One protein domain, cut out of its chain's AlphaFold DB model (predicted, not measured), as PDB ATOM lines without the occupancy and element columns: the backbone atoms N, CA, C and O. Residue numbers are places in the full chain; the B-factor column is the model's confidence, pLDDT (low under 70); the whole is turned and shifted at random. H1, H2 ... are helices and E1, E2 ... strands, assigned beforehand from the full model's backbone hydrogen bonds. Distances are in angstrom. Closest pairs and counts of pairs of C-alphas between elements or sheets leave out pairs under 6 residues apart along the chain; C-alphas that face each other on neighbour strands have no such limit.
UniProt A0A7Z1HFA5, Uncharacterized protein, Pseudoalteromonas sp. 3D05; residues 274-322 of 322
ATOM      1  N   VAL A 274       0.308  36.375 -37.211       95.50
ATOM      2  CA  VAL A 274       0.371  37.029 -38.533       95.50
ATOM      3  C   VAL A 274       0.534  38.533 -38.374       95.50
ATOM      4  O   VAL A 274       0.367  39.075 -37.281       95.50
ATOM      5  N   THR A 275       0.868  39.237 -39.451       95.38
ATOM      6  CA  THR A 275       0.713  40.695 -39.496       95.38
ATOM      7  C   THR A 275      -0.765  41.065 -39.599       95.38
ATOM      8  O   THR A 275      -1.562  40.338 -40.193       95.38
ATOM      9  N   ALA A 276      -1.136  42.214 -39.036       93.50
ATOM     10  CA  ALA A 276      -2.494  42.740 -39.128       93.50
ATOM     11  C   ALA A 276      -2.943  42.920 -40.585       93.50
ATOM     12  O   ALA A 276      -4.088  42.626 -40.906       93.50
ATOM     13  N   ASP A 277      -2.036  43.357 -41.459       94.31
ATOM     14  CA  ASP A 277      -2.286  43.471 -42.895       94.31
ATOM     15  C   ASP A 277      -2.703  42.130 -43.504       94.31
ATOM     16  O   ASP A 277      -3.840  41.989 -43.935       94.31
ATOM     17  N   SER A 278      -1.851  41.107 -43.404       95.38
ATOM     18  CA  SER A 278      -2.108  39.773 -43.954       95.38
ATOM     19  C   SER A 278      -3.332  39.095 -43.323       95.38
ATOM     20  O   SER A 278      -4.047  38.345 -43.989       95.38
ATOM     21  N   ALA A 279      -3.634  39.377 -42.051       94.69
ATOM     22  CA  ALA A 279      -4.878  38.940 -41.419       94.69
ATOM     23  C   ALA A 279      -6.123  39.505 -42.123       94.69
ATOM     24  O   ALA A 279      -7.099  38.782 -42.322       94.69
ATOM     25  N   MET A 280      -6.088  40.780 -42.506       94.12
ATOM     26  CA  MET A 280      -7.208  41.450 -43.167       94.12
ATOM     27  C   MET A 280      -7.261  41.131 -44.665       94.12
ATOM     28  O   MET A 280      -8.321  40.786 -45.176       94.12
ATOM     29  N   THR A 281      -6.130  41.215 -45.367       94.56
ATOM     30  CA  THR A 281      -6.066  41.137 -46.835       94.56
ATOM     31  C   THR A 281      -6.082  39.709 -47.367       94.56
ATOM     32  O   THR A 281      -6.674  39.466 -48.416       94.56
ATOM     33  N   ILE A 282      -5.482  38.752 -46.650       94.38
ATOM     34  CA  ILE A 282      -5.360  37.357 -47.105       94.38
ATOM     35  C   ILE A 282      -6.358  36.451 -46.382       94.38
ATOM     36  O   ILE A 282      -7.016  35.624 -47.009       94.38
ATOM     37  N   LEU A 283      -6.489  36.589 -45.058       92.75
ATOM     38  CA  LEU A 283      -7.393  35.740 -44.265       92.75
ATOM     39  C   LEU A 283      -8.826  36.284 -44.167       92.75
ATOM     40  O   LEU A 283      -9.704  35.556 -43.686       92.75
ATOM     41  N   GLY A 284      -9.059  37.524 -44.613       92.69
ATOM     42  CA  GLY A 284     -10.373  38.168 -44.624       92.69
ATOM     43  C   GLY A 284     -10.918  38.494 -43.233       92.69
ATOM     44  O   GLY A 284     -12.132  38.572 -43.069       92.69
ATOM     45  N   LEU A 285     -10.053  38.629 -42.221       92.19
ATOM     46  CA  LEU A 285     -10.477  38.980 -40.867       92.19
ATOM     47  C   LEU A 285     -10.850  40.460 -40.792       92.19
ATOM     48  O   LEU A 285     -10.110  41.331 -41.246       92.19
ATOM     49  N   SER A 286     -11.987  40.755 -40.173       91.75
ATOM     50  CA  SER A 286     -12.393  42.129 -39.907       91.75
ATOM     51  C   SER A 286     -11.544  42.762 -38.800       91.75
ATOM     52  O   SER A 286     -11.006  42.096 -37.908       91.75
ATOM     53  N   LYS A 287     -11.467  44.096 -38.814       90.00
ATOM     54  CA  LYS A 287     -10.813  44.875 -37.754       90.00
ATOM     55  C   LYS A 287     -11.407  44.573 -36.372       90.00
ATOM     56  O   LYS A 287     -10.655  44.476 -35.402       90.00
ATOM     57  N   ASP A 288     -12.723  44.390 -36.293       88.75
ATOM     58  CA  ASP A 288     -13.429  44.113 -35.040       88.75
ATOM     59  C   ASP A 288     -13.095  42.719 -34.498       88.75
ATOM     60  O   ASP A 288     -12.853  42.570 -33.301       88.75
ATOM     61  N   GLU A 289     -13.001  41.702 -35.361       89.56
ATOM     62  CA  GLU A 289     -12.534  40.368 -34.960       89.56
ATOM     63  C   GLU A 289     -11.118  40.427 -34.381       89.56
ATOM     64  O   GLU A 289     -10.871  39.888 -33.303       89.56
ATOM     65  N   ILE A 290     -10.202  41.146 -35.037       90.00
ATOM     66  CA  ILE A 290      -8.832  41.317 -34.541       90.00
ATOM     67  C   ILE A 290      -8.829  42.021 -33.174       90.00
ATOM     68  O   ILE A 290      -8.171  41.560 -32.243       90.00
ATOM     69  N   MET A 291      -9.580  43.113 -33.006       88.69
ATOM     70  CA  MET A 291      -9.619  43.856 -31.737       88.69
ATOM     71  C   MET A 291     -10.243  43.068 -30.582       88.69
ATOM     72  O   MET A 291      -9.820  43.226 -29.434       88.69
ATOM     73  N   ASN A 292     -11.243  42.239 -30.878       87.94
ATOM     74  CA  ASN A 292     -11.960  41.466 -29.871       87.94
ATOM     75  C   ASN A 292     -11.160  40.254 -29.383       87.94
ATOM     76  O   ASN A 292     -11.244  39.905 -28.205       87.94
ATOM     77  N   PHE A 293     -10.385  39.621 -30.269       85.56
ATOM     78  CA  PHE A 293      -9.714  38.353 -29.981       85.56
ATOM     79  C   PHE A 293      -8.197  38.458 -29.780       85.56
ATOM     80  O   PHE A 293      -7.621  37.545 -29.189       85.56
ATOM     81  N   SER A 294      -7.549  39.544 -30.213       85.56
ATOM     82  CA  SER A 294      -6.101  39.738 -30.064       85.56
ATOM     83  C   SER A 294      -5.793  40.829 -29.023       85.56
ATOM     84  O   SER A 294      -6.033  42.017 -29.277       85.56
ATOM     85  N   PRO A 295      -5.237  40.473 -27.845       86.00
ATOM     86  CA  PRO A 295      -4.859  41.430 -26.801       86.00
ATOM     87  C   PRO A 295      -3.951  42.560 -27.294       86.00
ATOM     88  O   PRO A 295      -4.041  43.684 -26.808       86.00
ATOM     89  N   GLU A 296      -3.095  42.279 -28.274       88.19
ATOM     90  CA  GLU A 296      -2.118  43.212 -28.823       88.19
ATOM     91  C   GLU A 296      -2.799  44.382 -29.558       88.19
ATOM     92  O   GLU A 296      -2.312  45.516 -29.529       88.19
ATOM     93  N   ALA A 297      -3.944  44.129 -30.197       84.25
ATOM     94  CA  ALA A 297      -4.726  45.139 -30.907       84.25
ATOM     95  C   ALA A 297      -5.778  45.825 -30.018       84.25
ATOM     96  O   ALA A 297      -6.316  46.872 -30.398       84.25
ATOM     97  N   LYS A 298      -6.061  45.263 -28.836       81.12
ATOM     98  CA  LYS A 298      -7.104  45.742 -27.926       81.12
ATOM     99  C   LYS A 298      -6.854  47.207 -27.551       81.12
ATOM    100  O   LYS A 298      -5.764  47.583 -27.128       81.12
ATOM    101  N   ASN A 299      -7.880  48.042 -27.711       80.19
ATOM    102  CA  ASN A 299      -7.874  49.487 -27.426       80.19
ATOM    103  C   ASN A 299      -7.015  50.371 -28.355       80.19
ATOM    104  O   ASN A 299      -6.897  51.575 -28.107       80.19
ATOM    105  N   LYS A 300      -6.429  49.841 -29.439       81.44
ATOM    106  CA  LYS A 300      -5.723  50.690 -30.410       81.44
ATOM    107  C   LYS A 300      -6.707  51.433 -31.310       81.44
ATOM    108  O   LYS A 300      -7.556  50.823 -31.945       81.44
ATOM    109  N   LYS A 301      -6.545  52.756 -31.452       80.31
ATOM    110  CA  LYS A 301      -7.336  53.560 -32.410       80.31
ATOM    111  C   LYS A 301      -7.069  53.141 -33.866       80.31
ATOM    112  O   LYS A 301      -7.992  53.022 -34.674       80.31
ATOM    113  N   VAL A 302      -5.800  52.875 -34.178       86.81
ATOM    114  CA  VAL A 302      -5.314  52.401 -35.482       86.81
ATOM    115  C   VAL A 302      -4.414  51.191 -35.249       86.81
ATOM    116  O   VAL A 302      -3.542  51.234 -34.379       86.81
ATOM    117  N   ILE A 303      -4.627  50.118 -36.012       87.19
ATOM    118  CA  ILE A 303      -3.780  48.922 -35.984       87.19
ATOM    119  C   ILE A 303      -2.704  49.099 -37.064       87.19
ATOM    120  O   ILE A 303      -3.058  49.195 -38.238       87.19
ATOM    121  N   PRO A 304      -1.409  49.177 -36.710       91.94
ATOM    122  CA  PRO A 304      -0.346  49.256 -37.709       91.94
ATOM    123  C   PRO A 304      -0.327  48.005 -38.597       91.94
ATOM    124  O   PRO A 304      -0.374  46.896 -38.073       91.94
ATOM    125  N   SER A 305      -0.168  48.158 -39.914       89.50
ATOM    126  CA  SER A 305      -0.201  47.047 -40.888       89.50
ATOM    127  C   SER A 305       0.775  45.910 -40.549       89.50
ATOM    128  O   SER A 305       0.432  44.733 -40.612       89.50
ATOM    129  N   ARG A 306       1.992  46.250 -40.102       90.25
ATOM    130  CA  ARG A 306       3.041  45.276 -39.729       90.25
ATOM    131  C   ARG A 306       2.954  44.780 -38.285       90.25
ATOM    132  O   ARG A 306       3.847  44.069 -37.828       90.25
ATOM    133  N   MET A 307       1.925  45.179 -37.542       93.00
ATOM    134  CA  MET A 307       1.741  44.715 -36.176       93.00
ATOM    135  C   MET A 307       1.506  43.209 -36.172       93.00
ATOM    136  O   MET A 307       0.603  42.729 -36.852       93.00
ATOM    137  N   ARG A 308       2.314  42.477 -35.405       94.69
ATOM    138  CA  ARG A 308       2.147  41.038 -35.210       94.69
ATOM    139  C   ARG A 308       1.019  40.794 -34.214       94.69
ATOM    140  O   ARG A 308       1.015  41.403 -33.144       94.69
ATOM    141  N   ILE A 309       0.081  39.934 -34.584       94.69
ATOM    142  CA  ILE A 309      -1.100  39.583 -33.797       94.69
ATOM    143  C   ILE A 309      -1.247  38.064 -33.748       94.69
ATOM    144  O   ILE A 309      -1.123  37.394 -34.777       94.69
ATOM    145  N   ASN A 310      -1.505  37.509 -32.563       94.44
ATOM    146  CA  ASN A 310      -1.869  36.102 -32.442       94.44
ATOM    147  C   ASN A 310      -3.359  35.918 -32.773       94.44
ATOM    148  O   ASN A 310      -4.229  36.427 -32.062       94.44
ATOM    149  N   ILE A 311      -3.653  35.177 -33.844       93.81
ATOM    150  CA  ILE A 311      -5.021  34.888 -34.300       93.81
ATOM    151  C   ILE A 311      -5.499  33.483 -33.919       93.81
ATOM    152  O   ILE A 311      -6.621  33.114 -34.262       93.81
ATOM    153  N   ALA A 312      -4.707  32.701 -33.178       92.25
ATOM    154  CA  ALA A 312      -5.126  31.383 -32.699       92.25
ATOM    155  C   ALA A 312      -6.492  31.381 -31.968       92.25
ATOM    156  O   ALA A 312      -7.300  30.493 -32.252       92.25
ATOM    157  N   PRO A 313      -6.842  32.384 -31.127       91.19
ATOM    158  CA  PRO A 313      -8.178  32.461 -30.526       91.19
ATOM    159  C   PRO A 313      -9.318  32.554 -31.553       91.19
ATOM    160  O   PRO A 313     -10.380  31.968 -31.346       91.19
ATOM    161  N   ILE A 314      -9.094  33.242 -32.680       90.12
ATOM    162  CA  ILE A 314     -10.067  33.380 -33.777       90.12
ATOM    163  C   ILE A 314     -10.220  32.046 -34.521       90.12
ATOM    164  O   ILE A 314     -11.339  31.625 -34.826       90.12
ATOM    165  N   ILE A 315      -9.105  31.353 -34.780       88.56
ATOM    166  CA  ILE A 315      -9.104  30.023 -35.410       88.56
ATOM    167  C   ILE A 315      -9.915  29.046 -34.551       88.56
ATOM    168  O   ILE A 315     -10.865  28.432 -35.032       88.56
ATOM    169  N   ASN A 316      -9.624  28.979 -33.252       87.56
ATOM    170  CA  ASN A 316     -10.334  28.094 -32.330       87.56
ATOM    171  C   ASN A 316     -11.836  28.440 -32.248       87.56
ATOM    172  O   ASN A 316     -12.680  27.548 -32.306       87.56
ATOM    173  N   ALA A 317     -12.198  29.728 -32.189       83.81
ATOM    174  CA  ALA A 317     -13.598  30.160 -32.138       83.81
ATOM    175  C   ALA A 317     -14.390  29.830 -33.420       83.81
ATOM    176  O   ALA A 317     -15.586  29.544 -33.350       83.81
ATOM    177  N   THR A 318     -13.741  29.865 -34.588       77.81
ATOM    178  CA  THR A 318     -14.371  29.512 -35.873       77.81
ATOM    179  C   THR A 318     -14.505  28.004 -36.071       77.81
ATOM    180  O   THR A 318     -15.481  27.571 -36.680       77.81
ATOM    181  N   MET A 319     -13.591  27.202 -35.514       72.75
ATOM    182  CA  MET A 319     -13.672  25.735 -35.545       72.75
ATOM    183  C   MET A 319     -14.742  25.163 -34.601       72.75
ATOM    184  O   MET A 319     -15.247  24.083 -34.865       72.75
ATOM    185  N   VAL A 320     -15.123  25.877 -33.534       61.03
ATOM    186  CA  VAL A 320     -16.195  25.456 -32.602       61.03
ATOM    187  C   VAL A 320     -17.604  25.750 -33.146       61.03
ATOM    188  O   VAL A 320     -18.574  25.130 -32.721       61.03
ATOM    189  N   LYS A 321     -17.739  26.704 -34.077       55.00
ATOM    190  CA  LYS A 321     -19.031  27.157 -34.629       55.00
ATOM    191  C   LYS A 321     -19.487  26.405 -35.894       55.00
ATOM    192  O   LYS A 321     -20.548  26.741 -36.418       55.00
ATOM    193  N   LYS A 322     -18.706  25.447 -36.400       46.38
ATOM    194  CA  LYS A 322     -19.013  24.616 -37.579       46.38
ATOM    195  C   LYS A 322     -19.107  23.149 -37.186       46.38
ATOM    196  O   LYS A 322     -19.919  22.446 -37.824       46.38
TER     197      LYS A 322
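This is residues 274 to 322 of the 322 residues of an uncharacterized protein of Pseudoalteromonas sp. 3D05 (UniProt A0A7Z1HFA5). The longest helix, H3, runs like an arm away from a small body in which two short helices, H1 and H2, and one short strand, E1, make a triangle. A long loop, residues 294 to 307, leaves H2 and swings round to the end opposite the arm before it leads back into E1, and the first two printed residues pair with E1. The printed part has 49 residues, with three named helices and one named strand in the order H1, H2, E1, H3, and its class is mostly helix. It is compact, with a radius of gyration of the C-alphas of 10.2 A, and its C-alphas span 31 by 22 by 14 A.

Look first for H3, residues 312 to 320: find C-alpha 312 at (-5.126, 31.383, -32.699), and from there the helix runs 12.6 A to C-alpha 320 at (-16.195, 25.456, -32.602). Just before it you will find E1, residues 308 to 310, 6.9 A long. H2 is residues 287 to 293, 10.2 A from first to last C-alpha. H1 is residues 276 to 281, 8.6 A long, and begins at C-alpha 276 at (-2.494, 42.740, -39.128).

Start from H3 and look at Pro 313: its C-alpha is 6.1 A from that of Phe 293, the closest pair of H3 and H2. These two helices only just touch, with 3 pairs of C-alphas within 8 A, and their lines are about perpendicular at 87 degrees. H3 and E1 meet only through their link. Between H2 and E1 the closest C-alphas are those of Ile 290 and Ile 309, 8.0 A apart. Between H1 and E1 they are those of Ala 276 and Arg 308, 6.3 A apart. E1 pairs with no named strand, but residues 274 to 275 pair antiparallel with its residues 308 to 309. H1 and H2 are close but not clearly touching, with the C-alphas of Met 280 and Lys 287 closest at 7.4 A. They run opposite ways at a steep tilt of 52 degrees. H1 and H3 are apart. In H1, H2 and H3 every O i to N i+4 pair is within hydrogen-bond range.

Look for the two C-alphas farthest apart at Lys 301 and Lys 322, 31.6 A from each other. The printed part has no cut and ends at residue 322, the chain's last residue. The link from H2 to E1, 14 residues, is long; the links from H1 to H2 and from E1 to H3 are tight. The mean pLDDT of the printed part is 87.2, and in the B-factor column you will find values under 70 at residues 320 to 322, of which 320 belongs to H3.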